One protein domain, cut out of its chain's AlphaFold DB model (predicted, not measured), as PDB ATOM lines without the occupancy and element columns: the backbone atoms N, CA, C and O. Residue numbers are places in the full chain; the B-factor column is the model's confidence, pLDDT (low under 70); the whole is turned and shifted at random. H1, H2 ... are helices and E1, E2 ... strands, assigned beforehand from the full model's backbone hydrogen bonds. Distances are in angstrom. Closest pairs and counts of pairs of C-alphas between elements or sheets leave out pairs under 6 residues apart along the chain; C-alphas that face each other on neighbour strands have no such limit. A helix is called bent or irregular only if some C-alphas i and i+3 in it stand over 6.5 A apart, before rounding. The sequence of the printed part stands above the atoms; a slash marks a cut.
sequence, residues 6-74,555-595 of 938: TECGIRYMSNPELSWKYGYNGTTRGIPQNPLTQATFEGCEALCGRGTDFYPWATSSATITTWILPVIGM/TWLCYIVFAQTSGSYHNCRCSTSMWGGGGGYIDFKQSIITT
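What this domain is: This is residues 6 to 74 and 555 to 595 of the 938 residues of an uncharacterized protein of Lophium mytilinum (UniProt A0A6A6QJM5). Two lobes are joined by two unnamed links, residues 49 to 56 and 566 to 584: a head of three short helices, H1, H2 and H3, gathered about a tiny sheet of E1 and E2, and a V of H4 and H5 that opens toward the cut. The free end of H4, residues 69 to 74, sticks out. The 110 printed residues hold, in order, H1 H2 E1 H3 H4 H5 E2, with the sheet E1 - E2 antiparallel; the class is mostly helix. The whole is only just loose, close to compact, with a radius of gyration of the C-alphas of 16.0 A, and elongated, spanning 52 by 27 by 27 A.

Where its parts are: H1 is residues 6 to 13, beginning at C-alpha 6 (19.018, -25.329, 13.673). H2 is 16 to 22, E1 38 to 40 and H3 41 to 48. H4, 57 to 74, is 24.3 A long, with a kink of 34 degrees near residue 64; it is only just irregular, C-alphas 66 and 69 being 6.8 A apart. H5, 555 to 565, is 15.2 A long. E2, 585 to 587, ends at C-alpha 587 (18.789, -24.016, 24.552).

How they stand to each other: E1 and E2 pair through N 39 and O 586, 3.0 A, and N 586 and O 39, 2.9 A. H1 touches H3 at a steep tilt of 64 degrees, opposite ways; their closest C-alphas, Cys 8 and Cys 48, are 5.9 A apart. H4, with residues 60 to 64 alone, only just touches H5, with 3 pairs of C-alphas within 8 A; the closest are Ser 60 and Thr 565, 5.4 A. Their tilt is steep, 39 degrees, opposite ways. Helix packing is mostly crossed, with 0 of 3 pairs at a shallow tilt. H3 and H4 are apart. Every O i to N i+4 pair is within hydrogen-bond range in H1, H2, H3 and H5, and 12 of 14 in H4.

The domain as a whole: The farthest C-alphas, Glu 17 and Met 74, are 53.6 A apart. Residues 75 to 554 are not printed; C-alphas 74 and 555 are 18.4 A apart across the cut. The links H2 to E1 and H5 to E2 are long. The mean pLDDT of the printed part is 90.4, and residues 581 to 583 are under 70.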
ATOM      1  N   THR A   6      18.101 -26.462  13.888       91.50
ATOM      2  CA  THR A   6      19.018 -25.329  13.673       91.50
ATOM      3  C   THR A   6      18.273 -24.114  13.118       91.50
ATOM      4  O   THR A   6      18.389 -23.006  13.639       91.50
ATOM      5  N   GLU A   7      17.448 -24.328  12.092       93.44
ATOM      6  CA  GLU A   7      16.631 -23.288  11.452       93.44
ATOM      7  C   GLU A   7      15.539 -22.756  12.391       93.44
ATOM      8  O   GLU A   7      15.344 -21.541  12.479       93.44
ATOM      9  N   CYS A   8      14.911 -23.633  13.189       93.19
ATOM     10  CA  CYS A   8      14.054 -23.205  14.298       93.19
ATOM     11  C   CYS A   8      14.783 -22.272  15.269       93.19
ATOM     12  O   CYS A   8      14.231 -21.247  15.664       93.19
ATOM     13  N   GLY A   9      16.006 -22.637  15.670       93.12
ATOM     14  CA  GLY A   9      16.792 -21.874  16.632       93.12
ATOM     15  C   GLY A   9      17.139 -20.485  16.118       93.12
ATOM     16  O   GLY A   9      16.975 -19.507  16.842       93.12
ATOM     17  N   ILE A  10      17.528 -20.381  14.845       94.81
ATOM     18  CA  ILE A  10      17.759 -19.096  14.175       94.81
ATOM     19  C   ILE A  10      16.468 -18.263  14.156       94.81
ATOM     20  O   ILE A  10      16.496 -17.089  14.526       94.81
ATOM     21  N   ARG A  11      15.319 -18.861  13.804       94.94
ATOM     22  CA  ARG A  11      14.009 -18.182  13.805       94.94
ATOM     23  C   ARG A  11      13.557 -17.735  15.204       94.94
ATOM     24  O   ARG A  11      12.921 -16.695  15.325       94.94
ATOM     25  N   TYR A  12      13.883 -18.499  16.245       95.19
ATOM     26  CA  TYR A  12      13.590 -18.155  17.637       95.19
ATOM     27  C   TYR A  12      14.461 -16.991  18.123       95.19
ATOM     28  O   TYR A  12      13.937 -15.970  18.560       95.19
ATOM     29  N   MET A  13      15.784 -17.111  17.974       94.38
ATOM     30  CA  MET A  13      16.758 -16.116  18.443       94.38
ATOM     31  C   MET A  13      16.683 -14.776  17.689       94.38
ATOM     32  O   MET A  13      17.188 -13.774  18.188       94.38
ATOM     33  N   SER A  14      16.073 -14.740  16.497       95.75
ATOM     34  CA  SER A  14      15.919 -13.523  15.684       95.75
ATOM     35  C   SER A  14      14.608 -12.758  15.903       95.75
ATOM     36  O   SER A  14      14.520 -11.616  15.458       95.75
ATOM     37  N   ASN A  15      13.606 -13.327  16.589       95.19
ATOM     38  CA  ASN A  15      12.329 -12.649  16.842       95.19
ATOM     39  C   ASN A  15      12.051 -12.486  18.356       95.19
ATOM     40  O   ASN A  15      11.672 -13.460  19.018       95.19
ATOM     41  N   PRO A  16      12.141 -11.252  18.898       93.25
ATOM     42  CA  PRO A  16      11.836 -10.958  20.297       93.25
ATOM     43  C   PRO A  16      10.439 -11.402  20.757       93.25
ATOM     44  O   PRO A  16      10.306 -11.867  21.888       93.25
ATOM     45  N   GLU A  17       9.416 -11.346  19.898       94.44
ATOM     46  CA  GLU A  17       8.044 -11.763  20.234       94.44
ATOM     47  C   GLU A  17       7.963 -13.260  20.556       94.44
ATOM     48  O   GLU A  17       7.246 -13.671  21.470       94.44
ATOM     49  N   LEU A  18       8.728 -14.089  19.833       93.94
ATOM     50  CA  LEU A  18       8.791 -15.530  20.079       93.94
ATOM     51  C   LEU A  18       9.498 -15.833  21.400       93.94
ATOM     52  O   LEU A  18       9.039 -16.702  22.139       93.94
ATOM     53  N   SER A  19      10.564 -15.094  21.718       91.94
ATOM     54  CA  SER A  19      11.276 -15.247  22.992       91.94
ATOM     55  C   SER A  19      10.482 -14.729  24.197       91.94
ATOM     56  O   SER A  19      10.535 -15.335  25.264       91.94
ATOM     57  N   TRP A  20       9.663 -13.685  24.028       93.44
ATOM     58  CA  TRP A  20       8.723 -13.238  25.057       93.44
ATOM     59  C   TRP A  20       7.593 -14.253  25.276       93.44
ATOM     60  O   TRP A  20       7.243 -14.560  26.412       93.44
ATOM     61  N   LYS A  21       7.038 -14.813  24.192       95.12
ATOM     62  CA  LYS A  21       5.911 -15.754  24.260       95.12
ATOM     63  C   LYS A  21       6.297 -17.149  24.763       95.12
ATOM     64  O   LYS A  21       5.498 -17.780  25.450       95.12
ATOM     65  N   TYR A  22       7.469 -17.653  24.381       95.12
ATOM     66  CA  TYR A  22       7.871 -19.044  24.622       95.12
ATOM     67  C   TYR A  22       9.149 -19.204  25.460       95.12
ATOM     68  O   TYR A  22       9.601 -20.341  25.647       95.12
ATOM     69  N   GLY A  23       9.718 -18.107  25.967       93.06
ATOM     70  CA  GLY A  23      10.928 -18.093  26.788       93.06
ATOM     71  C   GLY A  23      10.820 -18.931  28.056       93.06
ATOM     72  O   GLY A  23       9.807 -18.928  28.759       93.06
ATOM     73  N   TYR A  24      11.882 -19.675  28.356       92.12
ATOM     74  CA  TYR A  24      11.940 -20.502  29.552       92.12
ATOM     75  C   TYR A  24      12.362 -19.693  30.786       92.12
ATOM     76  O   TYR A  24      13.529 -19.344  30.974       92.12
ATOM     77  N   ASN A  25      11.392 -19.453  31.669       88.69
ATOM     78  CA  ASN A  25      11.587 -18.706  32.915       88.69
ATOM     79  C   ASN A  25      11.869 -19.595  34.147       88.69
ATOM     80  O   ASN A  25      12.017 -19.072  35.251       88.69
ATOM     81  N   GLY A  26      11.945 -20.921  33.985       85.38
ATOM     82  CA  GLY A  26      12.233 -21.859  35.076       85.38
ATOM     83  C   GLY A  26      13.727 -22.011  35.390       85.38
ATOM     84  O   GLY A  26      14.593 -21.440  34.732       85.38
ATOM     85  N   THR A  27      14.051 -22.833  36.393       85.44
ATOM     86  CA  THR A  27      15.447 -23.103  36.776       85.44
ATOM     87  C   THR A  27      16.187 -23.880  35.688       85.44
ATOM     88  O   THR A  27      15.739 -24.956  35.283       85.44
ATOM     89  N   THR A  28      17.346 -23.384  35.262       82.69
ATOM     90  CA  THR A  28      18.283 -24.089  34.377       82.69
ATOM     91  C   THR A  28      19.312 -24.900  35.176       82.69
ATOM     92  O   THR A  28      19.557 -24.638  36.355       82.69
ATOM     93  N   ARG A  29      19.937 -25.912  34.555       79.06
ATOM     94  CA  ARG A  29      21.020 -26.707  35.170       79.06
ATOM     95  C   ARG A  29      22.308 -26.580  34.364       79.06
ATOM     96  O   ARG A  29      22.289 -26.759  33.153       79.06
ATOM     97  N   GLY A  30      23.421 -26.261  35.032       76.94
ATOM     98  CA  GLY A  30      24.762 -26.121  34.431       76.94
ATOM     99  C   GLY A  30      24.953 -24.930  33.475       76.94
ATOM    100  O   GLY A  30      26.086 -24.541  33.212       76.94
ATOM    101  N   ILE A  31      23.856 -24.340  33.001       82.62
ATOM    102  CA  ILE A  31      23.774 -23.308  31.968       82.62
ATOM    103  C   ILE A  31      23.140 -22.045  32.580       82.62
ATOM    104  O   ILE A  31      22.127 -22.180  33.274       82.62
ATOM    105  N   PRO A  32      23.671 -20.828  32.343       86.25
ATOM    106  CA  PRO A  32      23.025 -19.592  32.785       86.25
ATOM    107  C   PRO A  32      21.665 -19.399  32.098       86.25
ATOM    108  O   PRO A  32      21.508 -19.702  30.914       86.25
ATOM    109  N   GLN A  33      20.686 -18.884  32.839       88.06
ATOM    110  CA  GLN A  33      19.347 -18.627  32.317       88.06
ATOM    111  C   GLN A  33      19.372 -17.504  31.268       88.06
ATOM    112  O   GLN A  33      19.939 -16.438  31.504       88.06
ATOM    113  N   ASN A  34      18.758 -17.744  30.110       90.69
ATOM    114  CA  ASN A  34      18.642 -16.775  29.024       90.69
ATOM    115  C   ASN A  34      17.402 -17.072  28.153       90.69
ATOM    116  O   ASN A  34      17.478 -17.932  27.269       90.69
ATOM    117  N   PRO A  35      16.277 -16.349  28.322       88.50
ATOM    118  CA  PRO A  35      15.057 -16.609  27.553       88.50
ATOM    119  C   PRO A  35      15.228 -16.371  26.042       88.50
ATOM    120  O   PRO A  35      14.476 -16.942  25.257       88.50
ATOM    121  N   LEU A  36      16.242 -15.608  25.607       91.19
ATOM    122  CA  LEU A  36      16.524 -15.374  24.184       91.19
ATOM    123  C   LEU A  36      17.100 -16.610  23.468       91.19
ATOM    124  O   LEU A  36      16.946 -16.727  22.257       91.19
ATOM    125  N   THR A  37      17.747 -17.539  24.188       91.00
ATOM    126  CA  THR A  37      18.235 -18.817  23.620       91.00
ATOM    127  C   THR A  37      17.442 -20.028  24.099       91.00
ATOM    128  O   THR A  37      17.461 -21.059  23.425       91.00
ATOM    129  N   GLN A  38      16.745 -19.920  25.234       92.50
ATOM    130  CA  GLN A  38      16.066 -21.031  25.900       92.50
ATOM    131  C   GLN A  38      14.554 -20.960  25.699       92.50
ATOM    132  O   GLN A  38      13.875 -20.132  26.304       92.50
ATOM    133  N   ALA A  39      14.037 -21.867  24.873       93.06
ATOM    134  CA  ALA A  39      12.609 -22.020  24.627       93.06
ATOM    135  C   ALA A  39      12.014 -23.147  25.479       93.06
ATOM    136  O   ALA A  39      12.639 -24.187  25.705       93.06
ATOM    137  N   THR A  40      10.767 -22.963  25.900       93.25
ATOM    138  CA  THR A  40       9.908 -24.017  26.462       93.25
ATOM    139  C   THR A  40       9.664 -25.156  25.461       93.25
ATOM    140  O   THR A  40       9.725 -24.964  24.244       93.25
ATOM    141  N   PHE A  41       9.326 -26.349  25.963       92.25
ATOM    142  CA  PHE A  41       8.906 -27.483  25.127       92.25
ATOM    143  C   PHE A  41       7.761 -27.129  24.160       92.25
ATOM    144  O   PHE A  41       7.850 -27.450  22.975       92.25
ATOM    145  N   GLU A  42       6.733 -26.419  24.635       92.31
ATOM    146  CA  GLU A  42       5.604 -25.971  23.806       92.31
ATOM    147  C   GLU A  42       6.049 -24.999  22.706       92.31
ATOM    148  O   GLU A  42       5.622 -25.132  21.561       92.31
ATOM    149  N   GLY A  43       6.976 -24.085  23.015       93.19
ATOM    150  CA  GLY A  43       7.615 -23.221  22.024       93.19
ATOM    151  C   GLY A  43       8.379 -23.997  20.955       93.19
ATOM    152  O   GLY A  43       8.220 -23.727  19.766       93.19
ATOM    153  N   CYS A  44       9.168 -24.996  21.356       93.00
ATOM    154  CA  CYS A  44       9.872 -25.864  20.413       93.00
ATOM    155  C   CYS A  44       8.880 -26.605  19.500       93.00
ATOM    156  O   CYS A  44       9.032 -26.571  18.280       93.00
ATOM    157  N   GLU A  45       7.827 -27.217  20.054       93.81
ATOM    158  CA  GLU A  45       6.814 -27.920  19.256       93.81
ATOM    159  C   GLU A  45       6.051 -26.967  18.314       93.81
ATOM    160  O   GLU A  45       5.815 -27.316  17.157       93.81
ATOM    161  N   ALA A  46       5.736 -25.745  18.754       94.06
ATOM    162  CA  ALA A  46       5.074 -24.730  17.932       94.06
ATOM    163  C   ALA A  46       5.954 -24.183  16.788       94.06
ATOM    164  O   ALA A  46       5.425 -23.753  15.763       94.06
ATOM    165  N   LEU A  47       7.282 -24.188  16.949       93.69
ATOM    166  CA  LEU A  47       8.233 -23.652  15.964       93.69
ATOM    167  C   LEU A  47       8.796 -24.718  15.013       93.69
ATOM    168  O   LEU A  47       9.046 -24.415  13.848       93.69
ATOM    169  N   CYS A  48       8.964 -25.952  15.493       93.38
ATOM    170  CA  CYS A  48       9.598 -27.061  14.771       93.38
ATOM    171  C   CYS A  48       8.643 -28.188  14.361       93.38
ATOM    172  O   CYS A  48       9.014 -29.061  13.567       93.38
ATOM    173  N   GLY A  49       7.435 -28.207  14.927       93.75
ATOM    174  CA  GLY A  49       6.521 -29.339  14.855       93.75
ATOM    175  C   GLY A  49       6.993 -30.554  15.663       93.75
ATOM    176  O   GLY A  49       8.017 -30.548  16.346       93.75
ATOM    177  N   ARG A  50       6.234 -31.648  15.541       92.12
ATOM    178  CA  ARG A  50       6.475 -32.937  16.222       92.12
ATOM    179  C   ARG A  50       7.490 -33.847  15.514       92.12
ATOM    180  O   ARG A  50       7.589 -35.024  15.851       92.12
ATOM    181  N   GLY A  51       8.172 -33.345  14.486       92.88
ATOM    182  CA  GLY A  51       9.072 -34.139  13.655       92.88
ATOM    183  C   GLY A  51      10.452 -34.363  14.276       92.88
ATOM    184  O   GLY A  51      10.811 -33.804  15.313       92.88
ATOM    185  N   THR A  52      11.231 -35.197  13.594       92.75
ATOM    186  CA  THR A  52      12.601 -35.565  13.962       92.75
ATOM    187  C   THR A  52      13.578 -35.002  12.940       92.75
ATOM    188  O   THR A  52      13.393 -35.173  11.732       92.75
ATOM    189  N   ASP A  53      14.643 -34.381  13.433       92.38
ATOM    190  CA  ASP A  53      15.738 -33.842  12.636       92.38
ATOM    191  C   ASP A  53      16.879 -34.874  12.556       92.38
ATOM    192  O   ASP A  53      17.881 -34.797  13.269       92.38
ATOM    193  N   PHE A  54      16.649 -35.914  11.744       92.69
ATOM    194  CA  PHE A  54      17.559 -37.052  11.564       92.69
ATOM    195  C   PHE A  54      18.944 -36.620  11.070       92.69
ATOM    196  O   PHE A  54      19.048 -35.777  10.171       92.69
ATOM    197  N   TYR A  55      19.993 -37.268  11.586       92.50
ATOM    198  CA  TYR A  55      21.376 -36.968  11.218       92.50
ATOM    199  C   TYR A  55      21.654 -37.201   9.717       92.50
ATOM    200  O   TYR A  55      21.010 -38.040   9.078       92.50
ATOM    201  N   PRO A  56      22.645 -36.501   9.130       93.88
ATOM    202  CA  PRO A  56      23.140 -36.803   7.791       93.88
ATOM    203  C   PRO A  56      23.597 -38.262   7.653       93.88
ATOM    204  O   PRO A  56      24.040 -38.894   8.619       93.88
ATOM    205  N   TRP A  57      23.566 -38.784   6.421       94.56
ATOM    206  CA  TRP A  57      24.073 -40.131   6.140       94.56
ATOM    207  C   TRP A  57      25.552 -40.277   6.519       94.56
ATOM    208  O   TRP A  57      25.912 -41.299   7.087       94.56
ATOM    209  N   ALA A  58      26.384 -39.250   6.305       94.25
ATOM    210  CA  ALA A  58      27.795 -39.269   6.699       94.25
ATOM    211  C   ALA A  58      27.969 -39.593   8.198       94.25
ATOM    212  O   ALA A  58      28.564 -40.617   8.533       94.25
ATOM    213  N   THR A  59      27.355 -38.799   9.084       92.44
ATOM    214  CA  THR A  59      27.363 -39.005  10.544       92.44
ATOM    215  C   THR A  59      26.802 -40.375  10.932       92.44
ATOM    216  O   THR A  59      27.426 -41.107  11.694       92.44
ATOM    217  N   SER A  60      25.662 -40.761  10.347       94.50
ATOM    218  CA  SER A  60      25.023 -42.057  10.615       94.50
ATOM    219  C   SER A  60      25.930 -43.231  10.218       94.50
ATOM    220  O   SER A  60      26.073 -44.200  10.961       94.50
ATOM    221  N   SER A  61      26.574 -43.138   9.051       94.62
ATOM    222  CA  SER A  61      27.460 -44.168   8.506       94.62
ATOM    223  C   SER A  61      28.761 -44.300   9.297       94.62
ATOM    224  O   SER A  61      29.213 -45.424   9.511       94.62
ATOM    225  N   ALA A  62      29.296 -43.194   9.828       92.25
ATOM    226  CA  ALA A  62      30.434 -43.212  10.739       92.25
ATOM    227  C   ALA A  62      30.112 -44.057  11.984       92.25
ATOM    228  O   ALA A  62      30.755 -45.083  12.198       92.25
ATOM    229  N   THR A  63      29.046 -43.729  12.721       92.88
ATOM    230  CA  THR A  63      28.607 -44.493  13.906       92.88
ATOM    231  C   THR A  63      28.276 -45.963  13.580       92.88
ATOM    232  O   THR A  63      28.581 -46.855  14.377       92.88
ATOM    233  N   ILE A  64      27.739 -46.261  12.385       94.00
ATOM    234  CA  ILE A  64      27.576 -47.649  11.907       94.00
ATOM    235  C   ILE A  64      28.936 -48.359  11.806       94.00
ATOM    236  O   ILE A  64      29.079 -49.473  12.315       94.00
ATOM    237  N   THR A  65      29.935 -47.735  11.175       92.44
ATOM    238  CA  THR A  65      31.268 -48.337  10.995       92.44
ATOM    239  C   THR A  65      32.073 -48.448  12.290       92.44
ATOM    240  O   THR A  65      32.755 -49.454  12.481       92.44
ATOM    241  N   THR A  66      31.955 -47.476  13.198       92.06
ATOM    242  CA  THR A  66      32.696 -47.440  14.467       92.06
ATOM    243  C   THR A  66      32.131 -48.413  15.498       92.06
ATOM    244  O   THR A  66      32.899 -49.075  16.192       92.06
ATOM    245  N   TRP A  67      30.802 -48.550  15.591       93.31
ATOM    246  CA  TRP A  67      30.166 -49.310  16.676       93.31
ATOM    247  C   TRP A  67      29.356 -50.509  16.210       93.31
ATOM    248  O   TRP A  67      29.538 -51.609  16.732       93.31
ATOM    249  N   ILE A  68      28.479 -50.336  15.219       92.12
ATOM    250  CA  ILE A  68      27.535 -51.394  14.832       92.12
ATOM    251  C   ILE A  68      28.257 -52.546  14.125       92.12
ATOM    252  O   ILE A  68      28.035 -53.700  14.489       92.12
ATOM    253  N   LEU A  69      29.155 -52.271  13.172       91.44
ATOM    254  CA  LEU A  69      29.902 -53.332  12.486       91.44
ATOM    255  C   LEU A  69      30.828 -54.125  13.440       91.44
ATOM    256  O   LEU A  69      30.769 -55.356  13.398       91.44
ATOM    257  N   PRO A  70      31.602 -53.505  14.358       89.94
ATOM    258  CA  PRO A  70      32.378 -54.245  15.360       89.94
ATOM    259  C   PRO A  70      31.524 -55.054  16.335       89.94
ATOM    260  O   PRO A  70      31.870 -56.192  16.648       89.94
ATOM    261  N   VAL A  71      30.388 -54.512  16.786       90.62
ATOM    262  CA  VAL A  71      29.464 -55.220  17.685       90.62
ATOM    263  C   VAL A  71      28.815 -56.415  16.992       90.62
ATOM    264  O   VAL A  71      28.794 -57.502  17.569       90.62
ATOM    265  N   ILE A  72      28.382 -56.273  15.736       91.56
ATOM    266  CA  ILE A  72      27.925 -57.407  14.920       91.56
ATOM    267  C   ILE A  72      29.063 -58.419  14.731       91.56
ATOM    268  O   ILE A  72      28.830 -59.614  14.885       91.56
ATOM    269  N   GLY A  73      30.298 -57.976  14.483       89.75
ATOM    270  CA  GLY A  73      31.473 -58.847  14.380       89.75
ATOM    271  C   GLY A  73      31.729 -59.681  15.642       89.75
ATOM    272  O   GLY A  73      31.902 -60.895  15.550       89.75
ATOM    273  N   MET A  74      31.683 -59.064  16.827       88.88
ATOM    274  CA  MET A  74      31.804 -59.770  18.113       88.88
ATOM    275  C   MET A  74      30.628 -60.724  18.366       88.88
ATOM    276  O   MET A  74      30.837 -61.841  18.836       88.88
ATOM    277  N   THR A 555      15.148 -55.695  22.658       97.88
ATOM    278  CA  THR A 555      14.517 -54.769  21.704       97.88
ATOM    279  C   THR A 555      14.722 -53.313  22.121       97.88
ATOM    280  O   THR A 555      14.989 -52.476  21.262       97.88
ATOM    281  N   TRP A 556      14.674 -53.011  23.422       98.31
ATOM    282  CA  TRP A 556      14.966 -51.681  23.958       98.31
ATOM    283  C   TRP A 556      16.426 -51.263  23.724       98.31
ATOM    284  O   TRP A 556      16.669 -50.155  23.250       98.31
ATOM    285  N   LEU A 557      17.400 -52.157  23.939       97.94
ATOM    286  CA  LEU A 557      18.806 -51.903  23.599       97.94
ATOM    287  C   LEU A 557      18.994 -51.648  22.094       97.94
ATOM    288  O   LEU A 557      19.631 -50.668  21.710       97.94
ATOM    289  N   CYS A 558      18.400 -52.482  21.234       97.06
ATOM    290  CA  CYS A 558      18.437 -52.285  19.782       97.06
ATOM    291  C   CYS A 558      17.782 -50.960  19.356       97.06
ATOM    292  O   CYS A 558      18.309 -50.277  18.476       97.06
ATOM    293  N   TYR A 559      16.679 -50.567  20.002       97.44
ATOM    294  CA  TYR A 559      16.043 -49.266  19.799       97.44
ATOM    295  C   TYR A 559      16.982 -48.115  20.178       97.44
ATOM    296  O   TYR A 559      17.126 -47.200  19.374       97.44
ATOM    297  N   ILE A 560      17.673 -48.176  21.324       96.94
ATOM    298  CA  ILE A 560      18.646 -47.143  21.721       96.94
ATOM    299  C   ILE A 560      19.754 -47.007  20.671       96.94
ATOM    300  O   ILE A 560      20.012 -45.900  20.200       96.94
ATOM    301  N   VAL A 561      20.370 -48.120  20.254       96.38
ATOM    302  CA  VAL A 561      21.444 -48.113  19.242       96.38
ATOM    303  C   VAL A 561      20.955 -47.496  17.925       96.38
ATOM    304  O   VAL A 561      21.612 -46.607  17.379       96.38
ATOM    305  N   PHE A 562      19.780 -47.902  17.435       96.00
ATOM    306  CA  PHE A 562      19.192 -47.369  16.203       96.00
ATOM    307  C   PHE A 562      18.814 -45.883  16.319       96.00
ATOM    308  O   PHE A 562      19.133 -45.086  15.433       96.00
ATOM    309  N   ALA A 563      18.163 -45.489  17.414       95.19
ATOM    310  CA  ALA A 563      17.699 -44.126  17.654       95.19
ATOM    311  C   ALA A 563      18.852 -43.137  17.887       95.19
ATOM    312  O   ALA A 563      18.744 -41.966  17.521       95.19
ATOM    313  N   GLN A 564      19.967 -43.607  18.448       93.81
ATOM    314  CA  GLN A 564      21.193 -42.830  18.613       93.81
ATOM    315  C   GLN A 564      21.926 -42.657  17.278       93.81
ATOM    316  O   GLN A 564      22.240 -41.529  16.908       93.81
ATOM    317  N   THR A 565      22.098 -43.744  16.517       94.25
ATOM    318  CA  THR A 565      22.782 -43.754  15.206       94.25
ATOM    319  C   THR A 565      22.068 -42.903  14.153       94.25
ATOM    320  O   THR A 565      22.708 -42.168  13.411       94.25
ATOM    321  N   SER A 566      20.736 -42.973  14.092       94.19
ATOM    322  CA  SER A 566      19.920 -42.209  13.131       94.19
ATOM    323  C   SER A 566      19.665 -40.751  13.538       94.19
ATOM    324  O   SER A 566      19.119 -39.974  12.755       94.19
ATOM    325  N   GLY A 567      19.991 -40.369  14.777       91.75
ATOM    326  CA  GLY A 567      19.567 -39.087  15.340       91.75
ATOM    327  C   GLY A 567      18.067 -39.016  15.646       91.75
ATOM    328  O   GLY A 567      17.524 -37.926  15.764       91.75
ATOM    329  N   SER A 568      17.374 -40.147  15.821       93.38
ATOM    330  CA  SER A 568      15.944 -40.175  16.172       93.38
ATOM    331  C   SER A 568      15.617 -39.384  17.451       93.38
ATOM    332  O   SER A 568      14.564 -38.750  17.557       93.38
ATOM    333  N   TYR A 569      16.563 -39.340  18.397       91.88
ATOM    334  CA  TYR A 569      16.492 -38.525  19.615       91.88
ATOM    335  C   TYR A 569      16.682 -37.008  19.402       91.88
ATOM    336  O   TYR A 569      16.614 -36.256  20.371       91.88
ATOM    337  N   HIS A 570      16.928 -36.539  18.178       91.06
ATOM    338  CA  HIS A 570      17.060 -35.121  17.836       91.06
ATOM    339  C   HIS A 570      15.681 -34.559  17.436       91.06
ATOM    340  O   HIS A 570      15.307 -34.479  16.267       91.06
ATOM    341  N   ASN A 571      14.862 -34.275  18.450       91.94
ATOM    342  CA  ASN A 571      13.486 -33.777  18.325       91.94
ATOM    343  C   ASN A 571      13.095 -33.007  19.599       91.94
ATOM    344  O   ASN A 571      13.645 -33.284  20.662       91.94
ATOM    345  N   CYS A 572      12.113 -32.100  19.540       90.94
ATOM    346  CA  CYS A 572      11.744 -31.252  20.685       90.94
ATOM    347  C   CYS A 572      11.441 -32.015  21.987       90.94
ATOM    348  O   CYS A 572      11.805 -31.548  23.060       90.94
ATOM    349  N   ARG A 573      10.819 -33.201  21.929       90.56
ATOM    350  CA  ARG A 573      10.440 -33.979  23.125       90.56
ATOM    351  C   ARG A 573      11.636 -34.636  23.817       90.56
ATOM    352  O   ARG A 573      11.623 -34.810  25.033       90.56
ATOM    353  N   CYS A 574      12.660 -35.003  23.052       89.81
ATOM    354  CA  CYS A 574      13.898 -35.568  23.580       89.81
ATOM    355  C   CYS A 574      14.953 -34.497  23.888       89.81
ATOM    356  O   CYS A 574      15.697 -34.659  24.854       89.81
ATOM    357  N   SER A 575      14.957 -33.392  23.138       88.50
ATOM    358  CA  SER A 575      15.867 -32.252  23.299       88.50
ATOM    359  C   SER A 575      15.518 -31.307  24.462       88.50
ATOM    360  O   SER A 575      16.193 -30.299  24.644       88.50
ATOM    361  N   THR A 576      14.477 -31.612  25.244       87.69
ATOM    362  CA  THR A 576      13.981 -30.779  26.361       87.69
ATOM    363  C   THR A 576      14.041 -31.461  27.732       87.69
ATOM    364  O   THR A 576      13.547 -30.910  28.705       87.69
ATOM    365  N   SER A 577      14.614 -32.663  27.851       79.88
ATOM    366  CA  SER A 577      14.816 -33.367  29.140       79.88
ATOM    367  C   SER A 577      13.570 -33.530  30.031       79.88
ATOM    368  O   SER A 577      13.657 -33.619  31.258       79.88
ATOM    369  N   MET A 578      12.397 -33.641  29.393       83.38
ATOM    370  CA  MET A 578      11.073 -33.714  30.029       83.38
ATOM    371  C   MET A 578      10.892 -34.856  31.045       83.38
ATOM    372  O   MET A 578       9.966 -34.802  31.849       83.38
ATOM    373  N   TRP A 579      11.739 -35.895  31.047       86.00
ATOM    374  CA  TRP A 579      11.605 -37.011  31.997       86.00
ATOM    375  C   TRP A 579      12.143 -36.651  33.393       86.00
ATOM    376  O   TRP A 579      11.860 -37.355  34.358       86.00
ATOM    377  N   GLY A 580      12.905 -35.557  33.522       73.94
ATOM    378  CA  GLY A 580      13.489 -35.104  34.788       73.94
ATOM    379  C   GLY A 580      12.557 -34.285  35.691       73.94
ATOM    380  O   GLY A 580      13.015 -33.804  36.726       73.94
ATOM    381  N   GLY A 581      11.298 -34.060  35.296       67.31
ATOM    382  CA  GLY A 581      10.271 -33.328  36.059       67.31
ATOM    383  C   GLY A 581      10.473 -31.809  36.202       67.31
ATOM    384  O   GLY A 581       9.502 -31.082  36.376       67.31
ATOM    385  N   GLY A 582      11.705 -31.307  36.091       60.88
ATOM    386  CA  GLY A 582      12.083 -29.915  36.379       60.88
ATOM    387  C   GLY A 582      11.743 -28.853  35.324       60.88
ATOM    388  O   GLY A 582      12.425 -27.837  35.300       60.88
ATOM    389  N   GLY A 583      10.742 -29.081  34.466       60.38
ATOM    390  CA  GLY A 583      10.379 -28.182  33.359       60.38
ATOM    391  C   GLY A 583      11.290 -28.339  32.135       60.38
ATOM    392  O   GLY A 583      12.504 -28.169  32.218       60.38
ATOM    393  N   GLY A 584      10.714 -28.699  30.985       76.69
ATOM    394  CA  GLY A 584      11.505 -28.999  29.793       76.69
ATOM    395  C   GLY A 584      11.805 -27.780  28.928       76.69
ATOM    396  O   GLY A 584      10.886 -27.170  28.372       76.69
ATOM    397  N   TYR A 585      13.092 -27.475  28.764       88.12
ATOM    398  CA  TYR A 585      13.593 -26.390  27.921       88.12
ATOM    399  C   TYR A 585      14.662 -26.873  26.942       88.12
ATOM    400  O   TYR A 585      15.414 -27.802  27.238       88.12
ATOM    401  N   ILE A 586      14.737 -26.225  25.783       90.12
ATOM    402  CA  ILE A 586      15.813 -26.396  24.805       90.12
ATOM    403  C   ILE A 586      16.588 -25.083  24.703       90.12
ATOM    404  O   ILE A 586      16.000 -24.035  24.452       90.12
ATOM    405  N   ASP A 587      17.905 -25.131  24.899       90.69
ATOM    406  CA  ASP A 587      18.789 -24.016  24.552       90.69
ATOM    407  C   ASP A 587      19.237 -24.192  23.094       90.69
ATOM    408  O   ASP A 587      20.030 -25.083  22.784       90.69
ATOM    409  N   PHE A 588      18.715 -23.362  22.190       90.12
ATOM    410  CA  PHE A 588      19.017 -23.439  20.756       90.12
ATOM    411  C   PHE A 588      20.460 -23.054  20.403       90.12
ATOM    412  O   PHE A 588      20.908 -23.352  19.297       90.12
ATOM    413  N   LYS A 589      21.198 -22.411  21.318       88.50
ATOM    414  CA  LYS A 589      22.617 -22.087  21.135       88.50
ATOM    415  C   LYS A 589      23.522 -23.232  21.595       88.50
ATOM    416  O   LYS A 589      24.587 -23.414  21.014       88.50
ATOM    417  N   GLN A 590      23.107 -24.002  22.605       86.50
ATOM    418  CA  GLN A 590      23.899 -25.118  23.144       86.50
ATOM    419  C   GLN A 590      23.481 -26.510  22.646       86.50
ATOM    420  O   GLN A 590      24.245 -27.451  22.818       86.50
ATOM    421  N   SER A 591      22.327 -26.669  21.991       83.94
ATOM    422  CA  SER A 591      21.820 -27.960  21.479       83.94
ATOM    423  C   SER A 591      22.788 -28.726  20.557       83.94
ATOM    424  O   SER A 591      22.750 -29.960  20.520       83.94
ATOM    425  N   ILE A 592      23.653 -28.006  19.834       84.12
ATOM    426  CA  ILE A 592      24.662 -28.560  18.916       84.12
ATOM    427  C   ILE A 592      26.051 -28.614  19.578       84.12
ATOM    428  O   ILE A 592      26.756 -29.613  19.431       84.12
ATOM    429  N   ILE A 593      26.438 -27.565  20.317       88.00
ATOM    430  CA  ILE A 593      27.742 -27.448  20.989       88.00
ATOM    431  C   ILE A 593      27.551 -26.888  22.406       88.00
ATOM    432  O   ILE A 593      27.196 -25.722  22.580       88.00
ATOM    433  N   THR A 594      27.838 -27.692  23.430       87.19
ATOM    434  CA  THR A 594      27.833 -27.239  24.830       87.19
ATOM    435  C   THR A 594      29.078 -26.412  25.135       87.19
ATOM    436  O   THR A 594      30.198 -26.909  25.054       87.19
ATOM    437  N   THR A 595      28.880 -25.175  25.594       86.25
ATOM    438  CA  THR A 595      29.951 -24.253  26.028       86.25
ATOM    439  C   THR A 595      30.098 -24.171  27.554       86.25
ATOM    440  O   THR A 595      30.788 -23.301  28.082       86.25
TER     441      THR A 595